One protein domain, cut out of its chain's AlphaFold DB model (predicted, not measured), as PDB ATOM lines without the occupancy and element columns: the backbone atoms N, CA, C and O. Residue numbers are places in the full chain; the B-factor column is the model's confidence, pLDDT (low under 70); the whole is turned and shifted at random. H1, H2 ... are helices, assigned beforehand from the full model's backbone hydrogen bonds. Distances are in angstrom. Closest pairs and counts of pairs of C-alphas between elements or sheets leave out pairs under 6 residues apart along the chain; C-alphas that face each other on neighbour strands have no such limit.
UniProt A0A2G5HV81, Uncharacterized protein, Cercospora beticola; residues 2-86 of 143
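This is residues 2 to 86 of the 143 residues of an uncharacterized protein of Cercospora beticola (UniProt A0A2G5HV81). Look first at the long helix H4: the helical hairpin of H1 and H2 packs across its first part, short H3 folds back from the end of H2, and residues 76 to 86 stick out as a free arm. The printed part has 85 residues with four named helices, H1, H2, H3 and H4 in chain order, no named strand, and the class all helix. It is only just compact, close to loose, with a radius of gyration of the C-alphas of 14.0 A, and spans 46 by 27 by 17 A.

Start at H4, residues 62 to 85. With residues 64 to 72 alone it touches H1, residues 2 to 14, about perpendicular at 76 degrees; the closest C-alphas are those of Ala 5 and Leu 68, 5.3 A apart. With residues 64 to 65 alone it touches H2, residues 25 to 38, about perpendicular at 78 degrees; the closest C-alphas, of Val 32 and Ile 64, are 6.0 A apart. H2 is the hub, touching three helices. H1 and H2 form a hairpin at a steep tilt of 42 degrees, opposite ways, with the C-alphas of Gly 8 and Glu 31 closest at 6.2 A. H2, with residues 36 to 37 alone, only just touches H3, residues 41 to 48, with 3 pairs of C-alphas within 8 A; this too is a hairpin, and the C-alphas of Tyr 36 and Arg 44 are closest at 6.4 A. H3 and H4 are close but not clearly touching, and H1 and H3 are apart. In H1 and H2 every O i to N i+4 pair is within hydrogen-bond range; in H3 3 of 4 are, in H4 16 of 20.

Find C-alpha 62 at (192.761, 189.729, 283.979); from there H4 runs 35.2 A to C-alpha 85 at (183.764, 179.621, 251.434). H1 begins at C-alpha 2, (181.545, 189.675, 274.961), and is 18.5 A long; H2 is 19.9 A and H3 10.3 A.

The two C-alphas farthest apart, of Pro 56 and Asn 86, are 48.5 A apart. The printed part has no cut, and the link from H3 to H4, 13 residues, is long. Look for pLDDT under 70 at residues 15 to 21 and 75 to 86.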
ATOM      1  N   LYS A   2     180.924 189.963 276.277       79.62
ATOM      2  CA  LYS A   2     181.545 189.675 274.961       79.62
ATOM      3  C   LYS A   2     181.407 190.819 273.945       79.62
ATOM      4  O   LYS A   2     182.338 191.051 273.183       79.62
ATOM      5  N   MET A   3     180.271 191.527 273.944       81.31
ATOM      6  CA  MET A   3     180.080 192.720 273.103       81.31
ATOM      7  C   MET A   3     181.004 193.869 273.525       81.31
ATOM      8  O   MET A   3     181.690 194.417 272.673       81.31
ATOM      9  N   GLU A   4     181.122 194.140 274.827       82.88
ATOM     10  CA  GLU A   4     182.033 195.164 275.376       82.88
ATOM     11  C   GLU A   4     183.495 194.891 274.956       82.88
ATOM     12  O   GLU A   4     184.182 195.771 274.442       82.88
ATOM     13  N   ALA A   5     183.952 193.636 275.051       83.38
ATOM     14  CA  ALA A   5     185.279 193.240 274.567       83.38
ATOM     15  C   ALA A   5     185.411 193.309 273.030       83.38
ATOM     16  O   ALA A   5     186.482 193.607 272.494       83.38
ATOM     17  N   ALA A   6     184.331 193.043 272.288       81.69
ATOM     18  CA  ALA A   6     184.324 193.146 270.831       81.69
ATOM     19  C   ALA A   6     184.473 194.592 270.344       81.69
ATOM     20  O   ALA A   6     185.166 194.820 269.342       81.69
ATOM     21  N   GLU A   7     183.861 195.539 271.049       83.69
ATOM     22  CA  GLU A   7     184.041 196.967 270.814       83.69
ATOM     23  C   GLU A   7     185.457 197.417 271.158       83.69
ATOM     24  O   GLU A   7     186.073 198.120 270.358       83.69
ATOM     25  N   GLY A   8     186.019 196.949 272.275       81.31
ATOM     26  CA  GLY A   8     187.389 197.313 272.628       81.31
ATOM     27  C   GLY A   8     188.418 196.854 271.600       81.31
ATOM     28  O   GLY A   8     189.277 197.627 271.183       81.31
ATOM     29  N   ARG A   9     188.250 195.647 271.044       82.44
ATOM     30  CA  ARG A   9     189.042 195.205 269.882       82.44
ATOM     31  C   ARG A   9     188.906 196.145 268.682       82.44
ATOM     32  O   ARG A   9     189.892 196.370 267.990       82.44
ATOM     33  N   LYS A  10     187.695 196.628 268.377       81.69
ATOM     34  CA  LYS A  10     187.479 197.537 267.238       81.69
ATOM     35  C   LYS A  10     188.304 198.816 267.424       81.69
ATOM     36  O   LYS A  10     189.016 199.192 266.506       81.69
ATOM     37  N   ARG A  11     188.304 199.386 268.628       82.19
ATOM     38  CA  ARG A  11     189.052 200.610 268.955       82.19
ATOM     39  C   ARG A  11     190.568 200.414 268.957       82.19
ATOM     40  O   ARG A  11     191.293 201.260 268.445       82.19
ATOM     41  N   LEU A  12     191.043 199.274 269.461       81.12
ATOM     42  CA  LEU A  12     192.461 198.900 269.382       81.12
ATOM     43  C   LEU A  12     192.943 198.767 267.930       81.12
ATOM     44  O   LEU A  12     194.065 199.145 267.615       81.12
ATOM     45  N   LEU A  13     192.087 198.259 267.040       77.69
ATOM     46  CA  LEU A  13     192.390 198.125 265.615       77.69
ATOM     47  C   LEU A  13     192.261 199.439 264.840       77.69
ATOM     48  O   LEU A  13     193.037 199.671 263.923       77.69
ATOM     49  N   GLU A  14     191.323 200.313 265.202       75.25
ATOM     50  CA  GLU A  14     191.189 201.643 264.587       75.25
ATOM     51  C   GLU A  14     192.445 202.503 264.791       75.25
ATOM     52  O   GLU A  14     192.785 203.305 263.926       75.25
ATOM     53  N   GLY A  15     193.179 202.295 265.889       65.94
ATOM     54  CA  GLY A  15     194.473 202.939 266.131       65.94
ATOM     55  C   GLY A  15     195.671 202.282 265.431       65.94
ATOM     56  O   GLY A  15     196.761 202.851 265.460       65.94
ATOM     57  N   GLN A  16     195.515 201.095 264.828       65.06
ATOM     58  CA  GLN A  16     196.619 200.318 264.247       65.06
ATOM     59  C   GLN A  16     196.247 199.733 262.887       65.06
ATOM     60  O   GLN A  16     195.617 198.686 262.771       65.06
ATOM     61  N   ALA A  17     196.705 200.418 261.840       55.75
ATOM     62  CA  ALA A  17     196.244 200.246 260.467       55.75
ATOM     63  C   ALA A  17     196.576 198.899 259.792       55.75
ATOM     64  O   ALA A  17     196.038 198.636 258.719       55.75
ATOM     65  N   THR A  18     197.451 198.045 260.342       55.66
ATOM     66  CA  THR A  18     198.006 196.926 259.547       55.66
ATOM     67  C   THR A  18     198.188 195.584 260.256       55.66
ATOM     68  O   THR A  18     198.194 194.565 259.568       55.66
ATOM     69  N   SER A  19     198.308 195.503 261.589       60.59
ATOM     70  CA  SER A  19     198.532 194.202 262.244       60.59
ATOM     71  C   SER A  19     198.144 194.161 263.720       60.59
ATOM     72  O   SER A  19     198.547 195.009 264.512       60.59
ATOM     73  N   THR A  20     197.435 193.097 264.114       66.81
ATOM     74  CA  THR A  20     197.147 192.755 265.519       66.81
ATOM     75  C   THR A  20     198.396 192.358 266.309       66.81
ATOM     76  O   THR A  20     198.358 192.345 267.535       66.81
ATOM     77  N   ALA A  21     199.502 192.027 265.631       64.25
ATOM     78  CA  ALA A  21     200.735 191.561 266.267       64.25
ATOM     79  C   ALA A  21     201.570 192.692 266.888       64.25
ATOM     80  O   ALA A  21     202.466 192.419 267.679       64.25
ATOM     81  N   GLN A  22     201.296 193.951 266.533       72.56
ATOM     82  CA  GLN A  22     202.084 195.106 266.979       72.56
ATOM     83  C   GLN A  22     201.354 195.972 268.012       72.56
ATOM     84  O   GLN A  22     201.759 197.106 268.262       72.56
ATOM     85  N   ILE A  23     200.261 195.483 268.609       79.25
ATOM     86  CA  ILE A  23     199.513 196.242 269.621       79.25
ATOM     87  C   ILE A  23     200.379 196.429 270.869       79.25
ATOM     88  O   ILE A  23     200.727 195.460 271.540       79.25
ATOM     89  N   HIS A  24     200.733 197.685 271.158       84.75
ATOM     90  CA  HIS A  24     201.594 198.047 272.283       84.75
ATOM     91  C   HIS A  24     200.888 197.791 273.624       84.75
ATOM     92  O   HIS A  24     199.691 198.048 273.754       84.75
ATOM     93  N   GLU A  25     201.627 197.348 274.645       85.00
ATOM     94  CA  GLU A  25     201.071 196.999 275.966       85.00
ATOM     95  C   GLU A  25     200.306 198.166 276.609       85.00
ATOM     96  O   GLU A  25     199.210 197.984 277.128       85.00
ATOM     97  N   SER A  26     200.799 199.400 276.481       84.94
ATOM     98  CA  SER A  26     200.075 200.568 277.009       84.94
ATOM     99  C   SER A  26     198.728 200.822 276.318       84.94
ATOM    100  O   SER A  26     197.826 201.407 276.919       84.94
ATOM    101  N   ALA A  27     198.557 200.390 275.061       85.75
ATOM    102  CA  ALA A  27     197.266 200.448 274.380       85.75
ATOM    103  C   ALA A  27     196.313 199.377 274.930       85.75
ATOM    104  O   ALA A  27     195.149 199.684 275.183       85.75
ATOM    105  N   TRP A  28     196.822 198.169 275.195       87.06
ATOM    106  CA  TRP A  28     196.074 197.106 275.870       87.06
ATOM    107  C   TRP A  28     195.588 197.535 277.248       87.06
ATOM    108  O   TRP A  28     194.391 197.464 277.514       87.06
ATOM    109  N   GLN A  29     196.488 198.035 278.091       88.56
ATOM    110  CA  GLN A  29     196.168 198.484 279.446       88.56
ATOM    111  C   GLN A  29     195.100 199.580 279.440       88.56
ATOM    112  O   GLN A  29     194.110 199.502 280.168       88.56
ATOM    113  N   ARG A  30     195.246 200.579 278.559       89.06
ATOM    114  CA  ARG A  30     194.259 201.657 278.426       89.06
ATOM    115  C   ARG A  30     192.886 201.122 278.036       89.06
ATOM    116  O   ARG A  30     191.883 201.570 278.585       89.06
ATOM    117  N   GLU A  31     192.830 200.174 277.103       90.88
ATOM    118  CA  GLU A  31     191.553 199.607 276.675       90.88
ATOM    119  C   GLU A  31     190.931 198.710 277.751       90.88
ATOM    120  O   GLU A  31     189.720 198.755 277.948       90.88
ATOM    121  N   VAL A  32     191.738 197.952 278.495       91.38
ATOM    122  CA  VAL A  32     191.268 197.142 279.629       91.38
ATOM    123  C   VAL A  32     190.570 198.018 280.671       91.38
ATOM    124  O   VAL A  32     189.437 197.729 281.064       91.38
ATOM    125  N   LEU A  33     191.202 199.125 281.066       90.81
ATOM    126  CA  LEU A  33     190.626 200.070 282.025       90.81
ATOM    127  C   LEU A  33     189.380 200.761 281.479       90.81
ATOM    128  O   LEU A  33     188.400 200.947 282.200       90.81
ATOM    129  N   ARG A  34     189.391 201.108 280.193       91.38
ATOM    130  CA  ARG A  34     188.236 201.718 279.542       91.38
ATOM    131  C   ARG A  34     187.031 200.780 279.538       91.38
ATOM    132  O   ARG A  34     185.948 201.196 279.928       91.38
ATOM    133  N   ILE A  35     187.218 199.512 279.168       92.81
ATOM    134  CA  ILE A  35     186.144 198.512 279.219       92.81
ATOM    135  C   ILE A  35     185.635 198.354 280.650       92.81
ATOM    136  O   ILE A  35     184.431 198.258 280.845       92.81
ATOM    137  N   TYR A  36     186.520 198.351 281.649       92.38
ATOM    138  CA  TYR A  36     186.108 198.263 283.050       92.38
ATOM    139  C   TYR A  36     185.218 199.441 283.475       92.38
ATOM    140  O   TYR A  36     184.218 199.245 284.169       92.38
ATOM    141  N   HIS A  37     185.577 200.653 283.052       91.31
ATOM    142  CA  HIS A  37     184.844 201.870 283.379       91.31
ATOM    143  C   HIS A  37     183.495 201.959 282.646       91.31
ATOM    144  O   HIS A  37     182.490 202.314 283.261       91.31
ATOM    145  N   ASP A  38     183.475 201.596 281.362       92.94
ATOM    146  CA  ASP A  38     182.301 201.686 280.483       92.94
ATOM    147  C   ASP A  38     181.368 200.461 280.598       92.94
ATOM    148  O   ASP A  38     180.275 200.450 280.028       92.94
ATOM    149  N   ALA A  39     181.784 199.412 281.318       92.81
ATOM    150  CA  ALA A  39     181.010 198.187 281.495       92.81
ATOM    151  C   ALA A  39     179.673 198.435 282.203       92.81
ATOM    152  O   ALA A  39     179.563 199.230 283.141       92.81
ATOM    153  N   GLN A  40     178.658 197.666 281.806       92.19
ATOM    154  CA  GLN A  40     177.372 197.681 282.497       92.19
ATOM    155  C   GLN A  40     177.505 197.229 283.962       92.19
ATOM    156  O   GLN A  40     178.355 196.395 284.272       92.19
ATOM    157  N   PRO A  41     176.645 197.694 284.888       91.62
ATOM    158  CA  PRO A  41     176.749 197.340 286.308       91.62
ATOM    159  C   PRO A  41     176.783 195.826 286.570       91.62
ATOM    160  O   PRO A  41     177.547 195.351 287.408       91.62
ATOM    161  N   GLN A  42     176.004 195.056 285.808       91.38
ATOM    162  CA  GLN A  42     175.936 193.599 285.914       91.38
ATOM    163  C   GLN A  42     177.253 192.927 285.500       91.38
ATOM    164  O   GLN A  42     177.678 191.953 286.116       91.38
ATOM    165  N   THR A  43     177.907 193.432 284.453       92.69
ATOM    166  CA  THR A  43     179.150 192.865 283.908       92.69
ATOM    167  C   THR A  43     180.366 193.361 284.684       92.69
ATOM    168  O   THR A  43     181.301 192.600 284.936       92.69
ATOM    169  N   ARG A  44     180.306 194.603 285.164       92.75
ATOM    170  CA  ARG A  44     181.291 195.223 286.046       92.75
ATOM    171  C   ARG A  44     181.432 194.488 287.373       92.75
ATOM    172  O   ARG A  44     182.557 194.339 287.836       92.75
ATOM    173  N   ALA A  45     180.338 193.965 287.933       92.31
ATOM    174  CA  ALA A  45     180.395 193.108 289.119       92.31
ATOM    175  C   ALA A  45     181.305 191.887 288.896       92.31
ATOM    176  O   ALA A  45     182.097 191.537 289.764       92.31
ATOM    177  N   VAL A  46     181.264 191.283 287.701       92.75
ATOM    178  CA  VAL A  46     182.164 190.178 287.344       92.75
ATOM    179  C   VAL A  46     183.600 190.672 287.184       92.75
ATOM    180  O   VAL A  46     184.528 190.053 287.692       92.75
ATOM    181  N   TYR A  47     183.798 191.808 286.511       93.62
ATOM    182  CA  TYR A  47     185.131 192.380 286.339       93.62
ATOM    183  C   TYR A  47     185.781 192.799 287.657       93.62
ATOM    184  O   TYR A  47     187.002 192.762 287.762       93.62
ATOM    185  N   GLN A  48     185.003 193.146 288.678       91.38
ATOM    186  CA  GLN A  48     185.527 193.531 289.983       91.38
ATOM    187  C   GLN A  48     186.348 192.416 290.646       91.38
ATOM    188  O   GLN A  48     187.354 192.714 291.278       91.38
ATOM    189  N   PHE A  49     185.996 191.143 290.432       90.94
ATOM    190  CA  PHE A  49     186.783 190.006 290.932       90.94
ATOM    191  C   PHE A  49     188.150 189.868 290.262       90.94
ATOM    192  O   PHE A  49     189.054 189.252 290.819       90.94
ATOM    193  N   GLY A  50     188.284 190.393 289.046       87.88
ATOM    194  CA  GLY A  50     189.514 190.315 288.272       87.88
ATOM    195  C   GLY A  50     190.372 191.564 288.323       87.88
ATOM    196  O   GLY A  50     191.380 191.606 287.623       87.88
ATOM    197  N   HIS A  51     189.953 192.577 289.081       89.62
ATOM    198  CA  HIS A  51     190.650 193.847 289.157       89.62
ATOM    199  C   HIS A  51     191.848 193.720 290.095       89.62
ATOM    200  O   HIS A  51     191.681 193.607 291.308       89.62
ATOM    201  N   ASP A  52     193.044 193.708 289.514       83.81
ATOM    202  CA  ASP A  52     194.286 193.665 290.269       83.81
ATOM    203  C   ASP A  52     194.796 195.091 290.481       83.81
ATOM    204  O   ASP A  52     195.091 195.818 289.528       83.81
ATOM    205  N   THR A  53     194.858 195.494 291.747       81.38
ATOM    206  CA  THR A  53     195.379 196.791 292.189       81.38
ATOM    207  C   THR A  53     196.724 196.652 292.902       81.38
ATOM    208  O   THR A  53     197.154 197.596 293.562       81.38
ATOM    209  N   ALA A  54     197.367 195.478 292.833       78.56
ATOM    210  CA  ALA A  54     198.660 195.230 293.466       78.56
ATOM    211  C   ALA A  54     199.771 196.114 292.884       78.56
ATOM    212  O   ALA A  54     200.671 196.513 293.622       78.56
ATOM    213  N   ASP A  55     199.683 196.459 291.596       76.44
ATOM    214  CA  ASP A  55     200.534 197.462 290.959       76.44
ATOM    215  C   ASP A  55     199.746 198.767 290.716       76.44
ATOM    216  O   ASP A  55     198.912 198.833 289.806       76.44
ATOM    217  N   PRO A  56     200.001 199.837 291.494       72.25
ATOM    218  CA  PRO A  56     199.362 201.138 291.298       72.25
ATOM    219  C   PRO A  56     199.709 201.797 289.958       72.25
ATOM    220  O   PRO A  56     198.974 202.668 289.492       72.25
ATOM    221  N   HIS A  57     200.838 201.424 289.350       71.06
ATOM    222  CA  HIS A  57     201.313 201.997 288.092       71.06
ATOM    223  C   HIS A  57     200.769 201.261 286.865       71.06
ATOM    224  O   HIS A  57     200.778 201.822 285.768       71.06
ATOM    225  N   ALA A  58     200.254 200.045 287.048       71.12
ATOM    226  CA  ALA A  58     199.676 199.228 285.989       71.12
ATOM    227  C   ALA A  58     198.441 198.454 286.488       71.12
ATOM    228  O   ALA A  58     198.460 197.222 286.503       71.12
ATOM    229  N   PRO A  59     197.350 199.148 286.876       77.12
ATOM    230  CA  PRO A  59     196.124 198.469 287.265       77.12
ATOM    231  C   PRO A  59     195.604 197.650 286.084       77.12
ATOM    232  O   PRO A  59     195.401 198.172 284.984       77.12
ATOM    233  N   ASP A  60     195.388 196.359 286.317       84.56
ATOM    234  CA  ASP A  60     194.964 195.422 285.284       84.56
ATOM    235  C   ASP A  60     193.623 194.782 285.653       84.56
ATOM    236  O   ASP A  60     193.115 194.852 286.778       84.56
ATOM    237  N   ASN A  61     193.004 194.169 284.657       91.81
ATOM    238  CA  ASN A  61     191.851 193.324 284.851       91.81
ATOM    239  C   ASN A  61     192.010 192.054 284.025       91.81
ATOM    240  O   ASN A  61     191.742 192.039 282.817       91.81
ATOM    241  N   TRP A  62     192.425 190.968 284.680       92.06
ATOM    242  CA  TRP A  62     192.761 189.729 283.979       92.06
ATOM    243  C   TRP A  62     191.550 189.130 283.251       92.06
ATOM    244  O   TRP A  62     191.715 188.524 282.192       92.06
ATOM    245  N   ILE A  63     190.328 189.348 283.755       93.88
ATOM    246  CA  ILE A  63     189.094 188.877 283.112       93.88
ATOM    247  C   ILE A  63     188.890 189.611 281.787       93.88
ATOM    248  O   ILE A  63     188.627 188.982 280.761       93.88
ATOM    249  N   ILE A  64     189.026 190.939 281.779       93.31
ATOM    250  CA  ILE A  64     188.885 191.742 280.558       93.31
ATOM    251  C   ILE A  64     190.006 191.413 279.572       93.31
ATOM    252  O   ILE A  64     189.724 191.189 278.393       93.31
ATOM    253  N   ARG A  65     191.255 191.311 280.043       91.88
ATOM    254  CA  ARG A  65     192.407 190.920 279.218       91.88
ATOM    255  C   ARG A  65     192.185 189.556 278.562       91.88
ATOM    256  O   ARG A  65     192.377 189.412 277.353       91.88
ATOM    257  N   TRP A  66     191.699 188.575 279.322       92.44
ATOM    258  CA  TRP A  66     191.343 187.251 278.810       92.44
ATOM    259  C   TRP A  66     190.217 187.320 277.771       92.44
ATOM    260  O   TRP A  66     190.331 186.735 276.692       92.44
ATOM    261  N   MET A  67     189.152 188.083 278.039       91.38
ATOM    262  CA  MET A  67     188.050 188.272 277.088       91.38
ATOM    263  C   MET A  67     188.527 188.916 275.786       91.38
ATOM    264  O   MET A  67     188.166 188.446 274.706       91.38
ATOM    265  N   LEU A  68     189.359 189.958 275.863       89.75
ATOM    266  CA  LEU A  68     189.927 190.596 274.682       89.75
ATOM    267  C   LEU A  68     190.775 189.607 273.883       89.75
ATOM    268  O   LEU A  68     190.557 189.470 272.679       89.75
ATOM    269  N   TRP A  69     191.672 188.859 274.530       88.25
ATOM    270  CA  TRP A  69     192.456 187.814 273.870       88.25
ATOM    271  C   TRP A  69     191.569 186.813 273.120       88.25
ATOM    272  O   TRP A  69     191.840 186.497 271.961       88.25
ATOM    273  N   HIS A  70     190.457 186.378 273.727       88.69
ATOM    274  CA  HIS A  70     189.492 185.480 273.082       88.69
ATOM    275  C   HIS A  70     188.853 186.108 271.852       88.69
ATOM    276  O   HIS A  70     188.730 185.465 270.807       88.69
ATOM    277  N   VAL A  71     188.458 187.376 271.944       85.06
ATOM    278  CA  VAL A  71     187.893 188.096 270.802       85.06
ATOM    279  C   VAL A  71     188.935 188.220 269.689       85.06
ATOM    280  O   VAL A  71     188.606 187.944 268.541       85.06
ATOM    281  N   PHE A  72     190.186 188.577 269.981       82.12
ATOM    282  CA  PHE A  72     191.229 188.649 268.955       82.12
ATOM    283  C   PHE A  72     191.510 187.285 268.314       82.12
ATOM    284  O   PHE A  72     191.535 187.184 267.091       82.12
ATOM    285  N   ARG A  73     191.639 186.225 269.116       80.75
ATOM    286  CA  ARG A  73     191.966 184.873 268.646       80.75
ATOM    287  C   ARG A  73     190.849 184.246 267.805       80.75
ATOM    288  O   ARG A  73     191.108 183.702 266.734       80.75
ATOM    289  N   TYR A  74     189.606 184.298 268.287       74.75
ATOM    290  CA  TYR A  74     188.501 183.511 267.724       74.75
ATOM    291  C   TYR A  74     187.554 184.309 266.823       74.75
ATOM    292  O   TYR A  74     186.732 183.710 266.125       74.75
ATOM    293  N   ARG A  75     187.647 185.648 266.791       67.44
ATOM    294  CA  ARG A  75     186.905 186.453 265.805       67.44
ATOM    295  C   ARG A  75     187.518 186.325 264.412       67.44
ATOM    296  O   ARG A  75     186.772 186.185 263.448       67.44
ATOM    297  N   ASP A  76     188.847 186.266 264.309       59.75
ATOM    298  CA  ASP A  76     189.531 186.111 263.017       59.75
ATOM    299  C   ASP A  76     189.356 184.712 262.410       59.75
ATOM    300  O   ASP A  76     189.264 184.586 261.192       59.75
ATOM    301  N   TYR A  77     189.222 183.664 263.232       58.38
ATOM    302  CA  TYR A  77     188.995 182.299 262.738       58.38
ATOM    303  C   TYR A  77     187.688 182.171 261.931       58.38
ATOM    304  O   TYR A  77     187.672 181.547 260.872       58.38
ATOM    305  N   ARG A  78     186.609 182.837 262.373       57.31
ATOM    306  CA  ARG A  78     185.330 182.871 261.642       57.31
ATOM    307  C   ARG A  78     185.429 183.639 260.319       57.31
ATOM    308  O   ARG A  78     184.877 183.192 259.322       57.31
ATOM    309  N   ASN A  79     186.172 184.746 260.293       57.91
ATOM    310  CA  ASN A  79     186.334 185.565 259.088       57.91
ATOM    311  C   ASN A  79     187.198 184.865 258.020       57.91
ATOM    312  O   ASN A  79     186.992 185.056 256.824       57.91
ATOM    313  N   LYS A  80     188.151 184.020 258.444       60.31
ATOM    314  CA  LYS A  80     188.978 183.203 257.544       60.31
ATOM    315  C   LYS A  80     188.182 182.076 256.878       60.31
ATOM    316  O   LYS A  80     188.309 181.903 255.673       60.31
ATOM    317  N   GLN A  81     187.326 181.368 257.623       58.41
ATOM    318  CA  GLN A  81     186.439 180.348 257.038       58.41
ATOM    319  C   GLN A  81     185.416 180.955 256.069       58.41
ATOM    320  O   GLN A  81     185.145 180.375 255.025       58.41
ATOM    321  N   GLN A  82     184.895 182.150 256.370       57.84
ATOM    322  CA  GLN A  82     183.989 182.852 255.458       57.84
ATOM    323  C   GLN A  82     184.678 183.288 254.160       57.84
ATOM    324  O   GLN A  82     184.070 183.181 253.104       57.84
ATOM    325  N   ARG A  83     185.947 183.723 254.207       59.38
ATOM    326  CA  ARG A  83     186.717 184.006 252.983       59.38
ATOM    327  C   ARG A  83     186.996 182.750 252.158       59.38
ATOM    328  O   ARG A  83     186.899 182.825 250.947       59.38
ATOM    329  N   GLN A  84     187.281 181.613 252.795       59.00
ATOM    330  CA  GLN A  84     187.497 180.343 252.087       59.00
ATOM    331  C   GLN A  84     186.222 179.791 251.435       59.00
ATOM    332  O   GLN A  84     186.302 179.176 250.383       59.00
ATOM    333  N   MET A  85     185.047 180.025 252.027       58.97
ATOM    334  CA  MET A  85     183.764 179.621 251.434       58.97
ATOM    335  C   MET A  85     183.323 180.542 250.282       58.97
ATOM    336  O   MET A  85     182.471 180.168 249.487       58.97
ATOM    337  N   ASN A  86     183.861 181.762 250.215       56.62
ATOM    338  CA  ASN A  86     183.385 182.816 249.320       56.62
ATOM    339  C   ASN A  86     184.399 183.180 248.221       56.62
ATOM    340  O   ASN A  86     184.256 184.235 247.604       56.62
TER     341      ASN A  86